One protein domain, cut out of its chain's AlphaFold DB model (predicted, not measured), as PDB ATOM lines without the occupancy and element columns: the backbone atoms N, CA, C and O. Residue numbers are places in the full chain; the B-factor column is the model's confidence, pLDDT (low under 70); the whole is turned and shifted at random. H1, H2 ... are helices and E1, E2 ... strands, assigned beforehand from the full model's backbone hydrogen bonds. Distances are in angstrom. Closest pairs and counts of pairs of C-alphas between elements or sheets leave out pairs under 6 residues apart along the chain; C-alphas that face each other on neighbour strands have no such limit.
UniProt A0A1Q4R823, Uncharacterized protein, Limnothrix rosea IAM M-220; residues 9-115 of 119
ATOM      1  N   GLU A   9     -18.073  13.053 -29.577       89.44
ATOM      2  CA  GLU A   9     -18.776  11.807 -29.906       89.44
ATOM      3  C   GLU A   9     -18.450  10.685 -28.908       89.44
ATOM      4  O   GLU A   9     -19.337   9.985 -28.421       89.44
ATOM      5  N   LEU A  10     -17.169  10.506 -28.570       84.38
ATOM      6  CA  LEU A  10     -16.772   9.472 -27.619       84.38
ATOM      7  C   LEU A  10     -17.171   9.852 -26.188       84.38
ATOM      8  O   LEU A  10     -17.609   8.984 -25.433       84.38
ATOM      9  N   ALA A  11     -17.077  11.133 -25.822       89.56
ATOM     10  CA  ALA A  11     -17.502  11.618 -24.513       89.56
ATOM     11  C   ALA A  11     -19.011  11.419 -24.273       89.56
ATOM     12  O   ALA A  11     -19.416  11.012 -23.181       89.56
ATOM     13  N   GLU A  12     -19.844  11.620 -25.296       92.12
ATOM     14  CA  GLU A  12     -21.280  11.330 -25.244       92.12
ATOM     15  C   GLU A  12     -21.572   9.853 -24.989       92.12
ATOM     16  O   GLU A  12     -22.434   9.518 -24.171       92.12
ATOM     17  N   LYS A  13     -20.841   8.966 -25.666       87.94
ATOM     18  CA  LYS A  13     -21.002   7.519 -25.505       87.94
ATOM     19  C   LYS A  13     -20.542   7.045 -24.134       87.94
ATOM     20  O   LYS A  13     -21.182   6.173 -23.553       87.94
ATOM     21  N   VAL A  14     -19.487   7.649 -23.590       86.94
ATOM     22  CA  VAL A  14     -19.067   7.422 -22.203       86.94
ATOM     23  C   VAL A  14     -20.166   7.853 -21.234       86.94
ATOM     24  O   VAL A  14     -20.535   7.064 -20.373       86.94
ATOM     25  N   ALA A  15     -20.748   9.044 -21.398       90.50
ATOM     26  CA  ALA A  15     -21.846   9.495 -20.539       90.50
ATOM     27  C   ALA A  15     -23.041   8.527 -20.582       90.50
ATOM     28  O   ALA A  15     -23.504   8.074 -19.538       90.50
ATOM     29  N   ALA A  16     -23.467   8.126 -21.785       89.94
ATOM     30  CA  ALA A  16     -24.551   7.159 -21.966       89.94
ATOM     31  C   ALA A  16     -24.229   5.778 -21.362       89.94
ATOM     32  O   ALA A  16     -25.119   5.096 -20.855       89.94
ATOM     33  N   TYR A  17     -22.962   5.354 -21.405       85.56
ATOM     34  CA  TYR A  17     -22.518   4.122 -20.760       85.56
ATOM     35  C   TYR A  17     -22.639   4.216 -19.236       85.56
ATOM     36  O   TYR A  17     -23.228   3.329 -18.622       85.56
ATOM     37  N   LEU A  18     -22.133   5.298 -18.632       86.00
ATOM     38  CA  LEU A  18     -22.197   5.527 -17.183       86.00
ATOM     39  C   LEU A  18     -23.641   5.606 -16.683       86.00
ATOM     40  O   LEU A  18     -23.972   5.036 -15.650       86.00
ATOM     41  N   GLU A  19     -24.526   6.228 -17.458       86.94
ATOM     42  CA  GLU A  19     -25.957   6.285 -17.148       86.94
ATOM     43  C   GLU A  19     -26.627   4.900 -17.111       86.94
ATOM     44  O   GLU A  19     -27.644   4.704 -16.444       86.94
ATOM     45  N   ARG A  20     -26.059   3.920 -17.827       82.94
ATOM     46  CA  ARG A  20     -26.609   2.568 -17.961       82.94
ATOM     47  C   ARG A  20     -25.949   1.536 -17.047       82.94
ATOM     48  O   ARG A  20     -26.634   0.607 -16.625       82.94
ATOM     49  N   TYR A  21     -24.652   1.670 -16.787       75.94
ATOM     50  CA  TYR A  21     -23.827   0.654 -16.117       75.94
ATOM     51  C   TYR A  21     -23.018   1.193 -14.927       75.94
ATOM     52  O   TYR A  21     -22.238   0.449 -14.344       75.94
ATOM     53  N   TRP A  22     -23.245   2.455 -14.556       70.44
ATOM     54  CA  TRP A  22     -22.740   3.157 -13.373       70.44
ATOM     55  C   TRP A  22     -21.269   3.567 -13.363       70.44
ATOM     56  O   TRP A  22     -21.020   4.713 -12.987       70.44
ATOM     57  N   ASP A  23     -20.309   2.743 -13.785       75.25
ATOM     58  CA  ASP A  23     -18.888   3.100 -13.648       75.25
ATOM     59  C   ASP A  23     -17.955   2.626 -14.776       75.25
ATOM     60  O   ASP A  23     -18.198   1.662 -15.502       75.25
ATOM     61  N   ILE A  24     -16.855   3.363 -14.931       78.94
ATOM     62  CA  ILE A  24     -15.673   2.998 -15.710       78.94
ATOM     63  C   ILE A  24     -14.473   3.279 -14.815       78.94
ATOM     64  O   ILE A  24     -14.234   4.424 -14.431       78.94
ATOM     65  N   THR A  25     -13.684   2.256 -14.512       74.25
ATOM     66  CA  THR A  25     -12.551   2.369 -13.595       74.25
ATOM     67  C   THR A  25     -11.227   2.293 -14.338       74.25
ATOM     68  O   THR A  25     -11.094   1.813 -15.454       74.25
ATOM     69  N   GLN A  26     -10.177   2.790 -13.729       68.81
ATOM     70  CA  GLN A  26      -8.813   2.583 -14.152       68.81
ATOM     71  C   GLN A  26      -8.059   2.162 -12.913       68.81
ATOM     72  O   GLN A  26      -8.160   2.811 -11.877       68.81
ATOM     73  N   ASN A  27      -7.302   1.081 -13.015       64.56
ATOM     74  CA  ASN A  27      -6.534   0.565 -11.901       64.56
ATOM     75  C   ASN A  27      -5.163   0.179 -12.435       64.56
ATOM     76  O   ASN A  27      -5.068  -0.619 -13.375       64.56
ATOM     77  N   HIS A  28      -4.109   0.750 -11.858       60.25
ATOM     78  CA  HIS A  28      -2.772   0.212 -12.066       60.25
ATOM     79  C   HIS A  28      -2.466  -0.871 -11.037       60.25
ATOM     80  O   HIS A  28      -3.177  -1.072 -10.053       60.25
ATOM     81  N   ARG A  29      -1.376  -1.595 -11.295       54.00
ATOM     82  CA  ARG A  29      -0.906  -2.743 -10.507       54.00
ATOM     83  C   ARG A  29      -0.768  -2.474  -9.004       54.00
ATOM     84  O   ARG A  29      -0.788  -3.431  -8.239       54.00
ATOM     85  N   ASP A  30      -0.672  -1.206  -8.609       53.50
ATOM     86  CA  ASP A  30      -0.440  -0.769  -7.231       53.50
ATOM     87  C   ASP A  30      -1.708  -0.239  -6.542       53.50
ATOM     88  O   ASP A  30      -1.617   0.482  -5.553       53.50
ATOM     89  N   TYR A  31      -2.895  -0.620  -7.031       55.69
ATOM     90  CA  TYR A  31      -4.189  -0.338  -6.397       55.69
ATOM     91  C   TYR A  31      -4.571   1.139  -6.307       55.69
ATOM     92  O   TYR A  31      -5.420   1.486  -5.483       55.69
ATOM     93  N   CYS A  32      -3.994   2.006  -7.134       64.31
ATOM     94  CA  CYS A  32      -4.550   3.332  -7.352       64.31
ATOM     95  C   CYS A  32      -4.905   3.565  -8.822       64.31
ATOM     96  O   CYS A  32      -4.625   2.749  -9.703       64.31
ATOM     97  N   GLY A  33      -5.642   4.632  -9.082       74.19
ATOM     98  CA  GLY A  33      -6.148   4.944 -10.405       74.19
ATOM     99  C   GLY A  33      -7.294   5.928 -10.317       74.19
ATOM    100  O   GLY A  33      -7.376   6.709  -9.362       74.19
ATOM    101  N   VAL A  34      -8.152   5.914 -11.328       78.75
ATOM    102  CA  VAL A  34      -9.247   6.869 -11.453       78.75
ATOM    103  C   VAL A  34     -10.528   6.185 -11.878       78.75
ATOM    104  O   VAL A  34     -10.504   5.150 -12.526       78.75
ATOM    105  N   GLU A  35     -11.652   6.776 -11.531       82.00
ATOM    106  CA  GLU A  35     -12.976   6.273 -11.858       82.00
ATOM    107  C   GLU A  35     -13.806   7.396 -12.465       82.00
ATOM    108  O   GLU A  35     -13.743   8.541 -12.014       82.00
ATOM    109  N   LEU A  36     -14.586   7.053 -13.484       86.44
ATOM    110  CA  LEU A  36     -15.707   7.841 -13.958       86.44
ATOM    111  C   LEU A  36     -16.983   7.127 -13.528       86.44
ATOM    112  O   LEU A  36     -17.146   5.952 -13.838       86.44
ATOM    113  N   THR A  37     -17.889   7.819 -12.846       86.31
ATOM    114  CA  THR A  37     -19.171   7.236 -12.424       86.31
ATOM    115  C   THR A  37     -20.315   8.236 -12.548       86.31
ATOM    116  O   THR A  37     -20.089   9.451 -12.548       86.31
ATOM    117  N   TRP A  38     -21.541   7.734 -12.693       86.62
ATOM    118  CA  TRP A  38     -22.767   8.522 -12.600       86.62
ATOM    119  C   TRP A  38     -23.635   8.011 -11.454       86.62
ATOM    120  O   TRP A  38     -24.035   6.847 -11.435       86.62
ATOM    121  N   LEU A  39     -23.966   8.910 -10.527       84.19
ATOM    122  CA  LEU A  39     -24.935   8.634  -9.477       84.19
ATOM    123  C   LEU A  39     -26.313   9.103  -9.888       84.19
ATOM    124  O   LEU A  39     -26.556  10.304 -10.022       84.19
ATOM    125  N   LYS A  40     -27.227   8.143  -9.993       81.25
ATOM    126  CA  LYS A  40     -28.619   8.410 -10.327       81.25
ATOM    127  C   LYS A  40     -29.341   9.183  -9.225       81.25
ATOM    128  O   LYS A  40     -30.152  10.044  -9.553       81.25
ATOM    129  N   GLU A  41     -29.067   8.914  -7.944       83.06
ATOM    130  CA  GLU A  41     -29.730   9.625  -6.839       83.06
ATOM    131  C   GLU A  41     -29.359  11.110  -6.793       83.06
ATOM    132  O   GLU A  41     -30.172  11.939  -6.387       83.06
ATOM    133  N   GLU A  42     -28.141  11.451  -7.219       84.06
ATOM    134  CA  GLU A  42     -27.645  12.829  -7.238       84.06
ATOM    135  C   GLU A  42     -27.744  13.508  -8.607       84.06
ATOM    136  O   GLU A  42     -27.458  14.703  -8.709       84.06
ATOM    137  N   ASP A  43     -28.091  12.752  -9.649       86.56
ATOM    138  CA  ASP A  43     -28.014  13.161 -11.054       86.56
ATOM    139  C   ASP A  43     -26.670  13.843 -11.390       86.56
ATOM    140  O   ASP A  43     -26.593  14.947 -11.934       86.56
ATOM    141  N   CYS A  44     -25.571  13.210 -10.969       89.94
ATOM    142  CA  CYS A  44     -24.231  13.791 -11.042       89.94
ATOM    143  C   CYS A  44     -23.204  12.813 -11.607       89.94
ATOM    144  O   CYS A  44     -23.169  11.641 -11.235       89.94
ATOM    145  N   TYR A  45     -22.305  13.340 -12.440       90.25
ATOM    146  CA  TYR A  45     -21.120  12.631 -12.918       90.25
ATOM    147  C   TYR A  45     -19.921  12.982 -12.057       90.25
ATOM    148  O   TYR A  45     -19.736  14.134 -11.643       90.25
ATOM    149  N   TYR A  46     -19.066  11.996 -11.870       87.69
ATOM    150  CA  TYR A  46     -17.908  12.067 -11.011       87.69
ATOM    151  C   TYR A  46     -16.675  11.570 -11.741       87.69
ATOM    152  O   TYR A  46     -16.728  10.593 -12.480       87.69
ATOM    153  N   TYR A  47     -15.566  12.261 -11.509       86.56
ATOM    154  CA  TYR A  47     -14.226  11.776 -11.789       86.56
ATOM    155  C   TYR A  47     -13.480  11.737 -10.462       86.56
ATOM    156  O   TYR A  47     -13.329  12.779  -9.817       86.56
ATOM    157  N   CYS A  48     -13.059  10.556 -10.031       80.88
ATOM    158  CA  CYS A  48     -12.536  10.321  -8.688       80.88
ATOM    159  C   CYS A  48     -11.276   9.469  -8.722       80.88
ATOM    160  O   CYS A  48     -10.958   8.865  -9.743       80.88
ATOM    161  N   HIS A  49     -10.583   9.392  -7.591       76.19
ATOM    162  CA  HIS A  49      -9.605   8.335  -7.397       76.19
ATOM    163  C   HIS A  49     -10.293   6.990  -7.168       76.19
ATOM    164  O   HIS A  49     -11.345   6.923  -6.538       76.19
ATOM    165  N   PHE A  50      -9.658   5.933  -7.662       71.38
ATOM    166  CA  PHE A  50     -10.061   4.552  -7.443       71.38
ATOM    167  C   PHE A  50      -8.951   3.841  -6.668       71.38
ATOM    168  O   PHE A  50      -7.857   3.662  -7.205       71.38
ATOM    169  N   TYR A  51      -9.211   3.470  -5.411       68.00
ATOM    170  CA  TYR A  51      -8.223   2.839  -4.531       68.00
ATOM    171  C   TYR A  51      -8.660   1.433  -4.117       68.00
ATOM    172  O   TYR A  51      -9.803   1.206  -3.734       68.00
ATOM    173  N   GLY A  52      -7.751   0.456  -4.165       60.88
ATOM    174  CA  GLY A  52      -7.985  -0.862  -3.554       60.88
ATOM    175  C   GLY A  52      -9.112  -1.691  -4.183       60.88
ATOM    176  O   GLY A  52      -9.538  -2.677  -3.591       60.88
ATOM    177  N   GLY A  53      -9.603  -1.324  -5.372       59.19
ATOM    178  CA  GLY A  53     -10.767  -1.974  -5.974       59.19
ATOM    179  C   GLY A  53     -12.111  -1.470  -5.447       59.19
ATOM    180  O   GLY A  53     -13.123  -2.095  -5.756       59.19
ATOM    181  N   GLN A  54     -12.124  -0.394  -4.660       58.78
ATOM    182  CA  GLN A  54     -13.344   0.230  -4.173       58.78
ATOM    183  C   GLN A  54     -13.596   1.547  -4.917       58.78
ATOM    184  O   GLN A  54     -12.669   2.356  -5.039       58.78
ATOM    185  N   PRO A  55     -14.820   1.750  -5.439       59.62
ATOM    186  CA  PRO A  55     -15.197   3.014  -6.050       59.62
ATOM    187  C   PRO A  55     -15.181   4.129  -5.007       59.62
ATOM    188  O   PRO A  55     -15.297   3.868  -3.814       59.62
ATOM    189  N   TYR A  56     -15.085   5.382  -5.445       60.44
ATOM    190  CA  TYR A  56     -15.165   6.548  -4.550       60.44
ATOM    191  C   TYR A  56     -16.433   6.537  -3.679       60.44
ATOM    192  O   TYR A  56     -16.466   7.036  -2.553       60.44
ATOM    193  N   ILE A  57     -17.493   5.959  -4.228       61.19
ATOM    194  CA  ILE A  57     -18.830   5.979  -3.664       61.19
ATOM    195  C   ILE A  57     -19.043   4.637  -2.984       61.19
ATOM    196  O   ILE A  57     -19.592   3.699  -3.554       61.19
ATOM    197  N   THR A  58     -18.534   4.534  -1.759       56.00
ATOM    198  CA  THR A  58     -18.828   3.417  -0.861       56.00
ATOM    199  C   THR A  58     -19.575   3.912   0.366       56.00
ATOM    200  O   THR A  58     -19.437   5.066   0.775       56.00
ATOM    201  N   ASP A  59     -20.282   3.001   1.033       51.50
ATOM    202  CA  ASP A  59     -20.904   3.248   2.339       51.50
ATOM    203  C   ASP A  59     -19.879   3.564   3.456       51.50
ATOM    204  O   ASP A  59     -20.254   3.852   4.594       51.50
ATOM    205  N   LYS A  60     -18.572   3.486   3.162       51.34
ATOM    206  CA  LYS A  60     -17.454   3.758   4.075       51.34
ATOM    207  C   LYS A  60     -16.416   4.663   3.393       51.34
ATOM    208  O   LYS A  60     -15.323   4.195   3.072       51.34
ATOM    209  N   PRO A  61     -16.729   5.949   3.169       53.91
ATOM    210  CA  PRO A  61     -15.816   6.856   2.486       53.91
ATOM    211  C   PRO A  61     -14.503   6.982   3.267       53.91
ATOM    212  O   PRO A  61     -14.505   7.247   4.474       53.91
ATOM    213  N   ASN A  62     -13.367   6.812   2.590       56.09
ATOM    214  CA  ASN A  62     -12.081   7.187   3.162       56.09
ATOM    215  C   ASN A  62     -12.066   8.723   3.327       56.09
ATOM    216  O   ASN A  62     -12.453   9.434   2.404       56.09
ATOM    217  N   PRO A  63     -11.615   9.296   4.454       54.50
ATOM    218  CA  PRO A  63     -11.537  10.754   4.619       54.50
ATOM    219  C   PRO A  63     -10.652  11.472   3.580       54.50
ATOM    220  O   PRO A  63     -10.769  12.690   3.411       54.50
ATOM    221  N   PHE A  64      -9.776  10.739   2.887       53.47
ATOM    222  CA  PHE A  64      -8.960  11.249   1.780       53.47
ATOM    223  C   PHE A  64      -9.626  11.118   0.409       53.47
ATOM    224  O   PHE A  64      -9.178  11.747  -0.550       53.47
ATOM    225  N   ASP A  65     -10.713  10.359   0.322       61.47
ATOM    226  CA  ASP A  65     -11.479  10.214  -0.897       61.47
ATOM    227  C   ASP A  65     -12.272  11.513  -1.110       61.47
ATOM    228  O   ASP A  65     -13.167  11.887  -0.343       61.47
ATOM    229  N   ARG A  66     -11.954  12.227  -2.190       64.81
ATOM    230  CA  ARG A  66     -12.735  13.361  -2.698       64.81
ATOM    231  C   ARG A  66     -12.849  13.247  -4.211       64.81
ATOM    232  O   ARG A  66     -11.886  12.813  -4.851       64.81
ATOM    233  N   PRO A  67     -13.976  13.674  -4.805       73.88
ATOM    234  CA  PRO A  67     -14.069  13.704  -6.247       73.88
ATOM    235  C   PRO A  67     -13.067  14.730  -6.768       73.88
ATOM    236  O   PRO A  67     -13.028  15.873  -6.308       73.88
ATOM    237  N   LEU A  68     -12.264  14.323  -7.746       81.94
ATOM    238  CA  LEU A  68     -11.369  15.223  -8.467       81.94
ATOM    239  C   LEU A  68     -12.190  16.245  -9.255       81.94
ATOM    240  O   LEU A  68     -11.842  17.425  -9.305       81.94
ATOM    241  N   LYS A  69     -13.308  15.799  -9.844       88.19
ATOM    242  CA  LYS A  69     -14.328  16.662 -10.450       88.19
ATOM    243  C   LYS A  69     -15.732  16.090 -10.252       88.19
ATOM    244  O   LYS A  69     -15.930  14.879 -10.280       88.19
ATOM    245  N   LYS A  70     -16.706  16.992 -10.105       90.75
ATOM    246  CA  LYS A  70     -18.146  16.711 -10.068       90.75
ATOM    247  C   LYS A  70     -18.847  17.556 -11.128       90.75
ATOM    248  O   LYS A  70     -18.581  18.754 -11.228       90.75
ATOM    249  N   PHE A  71     -19.774  16.956 -11.864       93.56
ATOM    250  CA  PHE A  71     -20.569  17.624 -12.890       93.56
ATOM    251  C   PHE A  71     -22.052  17.360 -12.639       93.56
ATOM    252  O   PHE A  71     -22.496  16.220 -12.699       93.56
ATOM    253  N   ARG A  72     -22.821  18.425 -12.391       90.56
ATOM    254  CA  ARG A  72     -24.282  18.355 -12.179       90.56
ATOM    255  C   ARG A  72     -25.090  18.198 -13.465       90.56
ATOM    256  O   ARG A  72     -26.301  18.061 -13.422       90.56
ATOM    257  N   HIS A  73     -24.434  18.327 -14.613       87.69
ATOM    258  CA  HIS A  73     -25.094  18.314 -15.907       87.69
ATOM    259  C   HIS A  73     -24.280  17.479 -16.878       87.69
ATOM    260  O   HIS A  73     -23.072  17.699 -17.033       87.69
ATOM    261  N   ARG A  74     -24.976  16.591 -17.588       93.56
ATOM    262  CA  ARG A  74     -24.430  15.743 -18.652       93.56
ATOM    263  C   ARG A  74     -23.581  16.529 -19.649       93.56
ATOM    264  O   ARG A  74     -22.456  16.140 -19.943       93.56
ATOM    265  N   GLN A  75     -24.070  17.684 -20.100       94.31
ATOM    266  CA  GLN A  75     -23.351  18.544 -21.046       94.31
ATOM    267  C   GLN A  75     -21.993  19.015 -20.503       94.31
ATOM    268  O   GLN A  75     -21.010  19.059 -21.238       94.31
ATOM    269  N   GLY A  76     -21.930  19.357 -19.212       94.25
ATOM    270  CA  GLY A  76     -20.699  19.811 -18.566       94.25
ATOM    271  C   GLY A  76     -19.671  18.689 -18.444       94.25
ATOM    272  O   GLY A  76     -18.484  18.918 -18.673       94.25
ATOM    273  N   PHE A  77     -20.137  17.474 -18.146       94.44
ATOM    274  CA  PHE A  77     -19.300  16.279 -18.154       94.44
ATOM    275  C   PHE A  77     -18.742  15.988 -19.552       94.44
ATOM    276  O   PHE A  77     -17.531  15.844 -19.704       94.44
ATOM    277  N   ILE A  78     -19.604  15.973 -20.574       94.44
ATOM    278  CA  ILE A  78     -19.217  15.708 -21.969       94.44
ATOM    279  C   ILE A  78     -18.185  16.723 -22.447       94.44
ATOM    280  O   ILE A  78     -17.119  16.329 -22.908       94.44
ATOM    281  N   HIS A  79     -18.463  18.018 -22.279       94.75
ATOM    282  CA  HIS A  79     -17.563  19.081 -22.724       94.75
ATOM    283  C   HIS A  79     -16.189  18.980 -22.054       94.75
ATOM    284  O   HIS A  79     -15.161  19.197 -22.693       94.75
ATOM    285  N   TRP A  80     -16.153  18.643 -20.762       94.50
ATOM    286  CA  TRP A  80     -14.892  18.429 -20.063       94.50
ATOM    287  C   TRP A  80     -14.151  17.198 -20.592       94.50
ATOM    288  O   TRP A  80     -12.963  17.300 -20.909       94.50
ATOM    289  N   LEU A  81     -14.837  16.057 -20.694       90.56
ATOM    290  CA  LEU A  81     -14.236  14.784 -21.083       90.56
ATOM    291  C   LEU A  81     -13.714  14.829 -22.523       90.56
ATOM    292  O   LEU A  81     -12.606  14.367 -22.779       90.56
ATOM    293  N   ALA A  82     -14.453  15.462 -23.434       91.12
ATOM    294  CA  ALA A  82     -14.076  15.648 -24.833       91.12
ATOM    295  C   ALA A  82     -12.734  16.376 -25.006       91.12
ATOM    296  O   ALA A  82     -12.027  16.158 -25.990       91.12
ATOM    297  N   GLN A  83     -12.362  17.227 -24.045       90.19
ATOM    298  CA  GLN A  83     -11.094  17.953 -24.054       90.19
ATOM    299  C   GLN A  83      -9.929  17.174 -23.443       90.19
ATOM    300  O   GLN A  83      -8.784  17.601 -23.602       90.19
ATOM    301  N   GLN A  84     -10.198  16.072 -22.742       86.81
ATOM    302  CA  GLN A  84      -9.148  15.256 -22.152       86.81
ATOM    303  C   GLN A  84      -8.544  14.330 -23.201       86.81
ATOM    304  O   GLN A  84      -9.207  13.928 -24.156       86.81
ATOM    305  N   SER A  85      -7.286  13.965 -23.000       81.12
ATOM    306  CA  SER A  85      -6.682  12.815 -23.658       81.12
ATOM    307  C   SER A  85      -6.656  11.633 -22.701       81.12
ATOM    308  O   SER A  85      -6.759  11.797 -21.479       81.12
ATOM    309  N   THR A  86      -6.466  10.428 -23.241       70.94
ATOM    310  CA  THR A  86      -6.237   9.259 -22.384       70.94
ATOM    311  C   THR A  86      -5.025   9.487 -21.484       70.94
ATOM    312  O   THR A  86      -5.110   9.221 -20.297       70.94
ATOM    313  N   ALA A  87      -3.944  10.089 -21.985       67.06
ATOM    314  CA  ALA A  87      -2.789  10.441 -21.164       67.06
ATOM    315  C   ALA A  87      -3.109  11.450 -20.042       67.06
ATOM    316  O   ALA A  87      -2.560  11.331 -18.956       67.06
ATOM    317  N   ALA A  88      -3.990  12.429 -20.272       70.44
ATOM    318  CA  ALA A  88      -4.313  13.460 -19.278       70.44
ATOM    319  C   ALA A  88      -5.171  12.933 -18.117       70.44
ATOM    320  O   ALA A  88      -5.041  13.396 -16.987       70.44
ATOM    321  N   LEU A  89      -6.048  11.967 -18.394       71.75
ATOM    322  CA  LEU A  89      -6.861  11.309 -17.369       71.75
ATOM    323  C   LEU A  89      -6.054  10.303 -16.544       71.75
ATOM    324  O   LEU A  89      -6.409   9.999 -15.405       71.75
ATOM    325  N   ILE A  90      -4.991   9.770 -17.139       64.88
ATOM    326  CA  ILE A  90      -4.115   8.796 -16.527       64.88
ATOM    327  C   ILE A  90      -2.937   9.556 -15.918       64.88
ATOM    328  O   ILE A  90      -1.939   9.817 -16.580       64.88
ATOM    329  N   GLY A  91      -3.009   9.878 -14.629       53.69
ATOM    330  CA  GLY A  91      -1.914  10.553 -13.920       53.69
ATOM    331  C   GLY A  91      -0.571   9.791 -13.889       53.69
ATOM    332  O   GLY A  91       0.361  10.269 -13.251       53.69
ATOM    333  N   SER A  92      -0.449   8.619 -14.537       46.97
ATOM    334  CA  SER A  92       0.787   7.828 -14.612       46.97
ATOM    335  C   SER A  92       0.902   6.925 -15.863       46.97
ATOM    336  O   SER A  92       0.004   6.124 -16.117       46.97
ATOM    337  N   PRO A  93       2.038   6.929 -16.595       46.47
ATOM    338  CA  PRO A  93       2.240   6.197 -17.850       46.47
ATOM    339  C   PRO A  93       2.036   4.667 -17.860       46.47
ATOM    340  O   PRO A  93       2.116   4.054 -18.924       46.47
ATOM    341  N   SER A  94       1.782   4.038 -16.712       49.97
ATOM    342  CA  SER A  94       1.720   2.582 -16.531       49.97
ATOM    343  C   SER A  94       0.316   2.007 -16.297       49.97
ATOM    344  O   SER A  94       0.197   0.828 -15.964       49.97
ATOM    345  N   ALA A  95      -0.747   2.804 -16.430       52.75
ATOM    346  CA  ALA A  95      -2.080   2.399 -15.991       52.75
ATOM    347  C   ALA A  95      -3.029   2.027 -17.154       52.75
ATOM    348  O   ALA A  95      -3.184   2.774 -18.123       52.75
ATOM    349  N   ASP A  96      -3.715   0.885 -17.026       55.34
ATOM    350  CA  ASP A  96      -4.744   0.393 -17.954       55.34
ATOM    351  C   ASP A  96      -6.151   0.720 -17.439       55.34
ATOM    352  O   ASP A  96      -6.423   0.613 -16.243       55.34
ATOM    353  N   TRP A  97      -7.060   1.097 -18.342       52.78
ATOM    354  CA  TRP A  97      -8.481   1.265 -18.014       52.78
ATOM    355  C   TRP A  97      -9.209  -0.073 -17.965       52.78
ATOM    356  O   TRP A  97      -8.838  -1.015 -18.663       52.78
ATOM    357  N   HIS A  98     -10.251  -0.124 -17.142       57.38
ATOM    358  CA  HIS A  98     -11.109  -1.268 -16.874       57.38
ATOM    359  C   HIS A  98     -12.571  -0.830 -16.926       57.38
ATOM    360  O   HIS A  98     -12.952   0.252 -16.495       57.38
ATOM    361  N   ILE A  99     -13.423  -1.684 -17.466       51.22
ATOM    362  CA  ILE A  99     -14.856  -1.423 -17.478       51.22
ATOM    363  C   ILE A  99     -15.464  -2.434 -16.528       51.22
ATOM    364  O   ILE A  99     -15.268  -3.640 -16.699       51.22
ATOM    365  N   THR A 100     -16.175  -1.958 -15.519       50.12
ATOM    366  CA  THR A 100     -16.922  -2.822 -14.615       50.12
ATOM    367  C   THR A 100     -18.374  -2.775 -15.048       50.12
ATOM    368  O   THR A 100     -18.933  -1.706 -15.250       50.12
ATOM    369  N   ASN A 101     -18.987  -3.938 -15.263       40.16
ATOM    370  CA  ASN A 101     -20.418  -4.010 -15.508       40.16
ATOM    371  C   ASN A 101     -21.040  -4.824 -14.384       40.16
ATOM    372  O   ASN A 101     -20.875  -6.041 -14.355       40.16
ATOM    373  N   SER A 102     -21.723  -4.148 -13.459       37.78
ATOM    374  CA  SER A 102     -22.692  -4.750 -12.532       37.78
ATOM    375  C   SER A 102     -22.254  -6.099 -11.926       37.78
ATOM    376  O   SER A 102     -22.986  -7.082 -11.998       37.78
ATOM    377  N   GLY A 103     -21.042  -6.165 -11.361       40.62
ATOM    378  CA  GLY A 103     -20.524  -7.349 -10.657       40.62
ATOM    379  C   GLY A 103     -19.656  -8.319 -11.472       40.62
ATOM    380  O   GLY A 103     -18.987  -9.149 -10.860       40.62
ATOM    381  N   ASP A 104     -19.573  -8.185 -12.801       38.50
ATOM    382  CA  ASP A 104     -18.661  -8.970 -13.645       38.50
ATOM    383  C   ASP A 104     -17.478  -8.115 -14.130       38.50
ATOM    384  O   ASP A 104     -17.617  -7.114 -14.842       38.50
ATOM    385  N   ARG A 105     -16.268  -8.510 -13.722       42.59
ATOM    386  CA  ARG A 105     -15.025  -7.765 -13.960       42.59
ATOM    387  C   ARG A 105     -14.424  -8.170 -15.310       42.59
ATOM    388  O   ARG A 105     -13.650  -9.120 -15.379       42.59
ATOM    389  N   GLN A 106     -14.756  -7.459 -16.391       42.59
ATOM    390  CA  GLN A 106     -14.105  -7.654 -17.696       42.59
ATOM    391  C   GLN A 106     -13.054  -6.565 -17.963       42.59
ATOM    392  O   GLN A 106     -13.370  -5.412 -18.238       42.59
ATOM    393  N   SER A 107     -11.775  -6.938 -17.933       41.25
ATOM    394  CA  SER A 107     -10.650  -6.033 -18.205       41.25
ATOM    395  C   SER A 107     -10.607  -5.602 -19.678       41.25
ATOM    396  O   SER A 107     -10.412  -6.449 -20.556       41.25
ATOM    397  N   ARG A 108     -10.746  -4.301 -19.973       47.44
ATOM    398  CA  ARG A 108     -10.582  -3.740 -21.330       47.44
ATOM    399  C   ARG A 108     -10.009  -2.318 -21.289       47.44
ATOM    400  O   ARG A 108     -10.630  -1.433 -20.720       47.44
ATOM    401  N   ASN A 109      -8.889  -2.096 -21.983       45.91
ATOM    402  CA  ASN A 109      -8.230  -0.789 -22.134       45.91
ATOM    403  C   ASN A 109      -9.152   0.263 -22.810       45.91
ATOM    404  O   ASN A 109      -9.992  -0.086 -23.639       45.91
ATOM    405  N   LEU A 110      -8.984   1.560 -22.517       48.06
ATOM    406  CA  LEU A 110      -9.840   2.644 -23.037       48.06
ATOM    407  C   LEU A 110      -9.750   2.816 -24.560       48.06
ATOM    408  O   LEU A 110     -10.717   3.218 -25.196       48.06
ATOM    409  N   SER A 111      -8.619   2.456 -25.169       44.72
ATOM    410  CA  SER A 111      -8.504   2.371 -26.632       44.72
ATOM    411  C   SER A 111      -9.419   1.283 -27.220       44.72
ATOM    412  O   SER A 111      -9.901   1.405 -28.348       44.72
ATOM    413  N   THR A 112      -9.736   0.249 -26.436       50.44
ATOM    414  CA  THR A 112     -10.750  -0.767 -26.745       50.44
ATOM    415  C   THR A 112     -12.158  -0.265 -26.426       50.44
ATOM    416  O   THR A 112     -13.066  -0.583 -27.181       50.44
ATOM    417  N   LEU A 113     -12.354   0.571 -25.397       52.12
ATOM    418  CA  LEU A 113     -13.623   1.280 -25.153       52.12
ATOM    419  C   LEU A 113     -13.969   2.205 -26.336       52.12
ATOM    420  O   LEU A 113     -15.080   2.148 -26.849       52.12
ATOM    421  N   ALA A 114     -13.004   2.978 -26.843       50.09
ATOM    422  CA  ALA A 114     -13.173   3.821 -28.026       50.09
ATOM    423  C   ALA A 114     -13.558   3.009 -29.274       50.09
ATOM    424  O   ALA A 114     -14.413   3.432 -30.046       50.09
ATOM    425  N   LYS A 115     -12.976   1.817 -29.456       43.66
ATOM    426  CA  LYS A 115     -13.343   0.891 -30.543       43.66
ATOM    427  C   LYS A 115     -14.701   0.215 -30.327       43.66
ATOM    428  O   LYS A 115     -15.406  -0.011 -31.299       43.66
TER     429      LYS A 115
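What this domain is: This is residues 9 to 115 of the 119 residues of an uncharacterized protein of Limnothrix rosea IAM M-220 (UniProt A0A1Q4R823). What does the model look like? It is one twisted sheet of six strands with H1, H2 and H4 over one face, two layers; the long link of residues 50 to 66 swings out on the side away from these helices. What is the make-up? The 107 printed residues hold four named helices and six named strands, in the order H1 E1 E2 E3 E4 H2 H3 E5 E6 H4, class mixed; the sheet runs E4 E3 E2 E1 E5 E6, all antiparallel. How large is it? It is compact and rounded, with a radius of gyration of the C-alphas of 12.8 A and spans of 32 by 30 by 26 A.

Where its parts are: Where does the first half run? H1, residues 9 to 21, begins with C-alpha 9 at (-18.776, 11.807, -29.906) and is 18.4 A long. E1 is residues 23 to 27, E2 33 to 39 at 19.2 A, E3 44 to 49 at 16.0 A, and E4 67 to 71. What follows? H2 is residues 74 to 82 at 12.1 A, H3 86 to 89, E5 96 to 101 at 16.5 A, E6 104 to 106, and H4 110 to 115, ending with C-alpha 115 at (-13.343, 0.891, -30.543).

How they stand to each other: How do the strands pair? E1 to E4 form a meander, each strand the antiparallel neighbour of the one before: N 24 and O 36 are 2.8 A apart, N 46 and O 37 2.8 A, N 71 and O 45 2.8 A. E5 pairs with E1, N 98 and O 25 at 2.7 A, and forms a hairpin with E6, N 104 and O 101 at 3.0 A. Where are the helices? H1, H2 and H4 are on the same face, at heights over the sheet of 9.1, 9.5 and 8.2 A; H1 lies over E2, H2 over E4 and E3, H4 over none, and H3 only grazes the sheet. H1 and H2 touch, the C-alphas of Ala 11 and Ile 78 being closest at 5.1 A, at a steep tilt of 53 degrees, opposite ways. Are the helix backbones complete? Every O i to N i+4 pair is within hydrogen-bond range in H1, H2 and H4; H3 is too short for one.

The domain as a whole: How far does it reach? The C-alphas farthest apart, of Pro 63 and Lys 115, are 36.6 A apart, and the printed part has no cut. Which link is long? That from E3 to E4, of 17 residues, is long. Where is confidence low? The mean pLDDT of the printed part is 70.2, with residues 26 to 32, 51 to 66, 87 and 90 to 115 under 70.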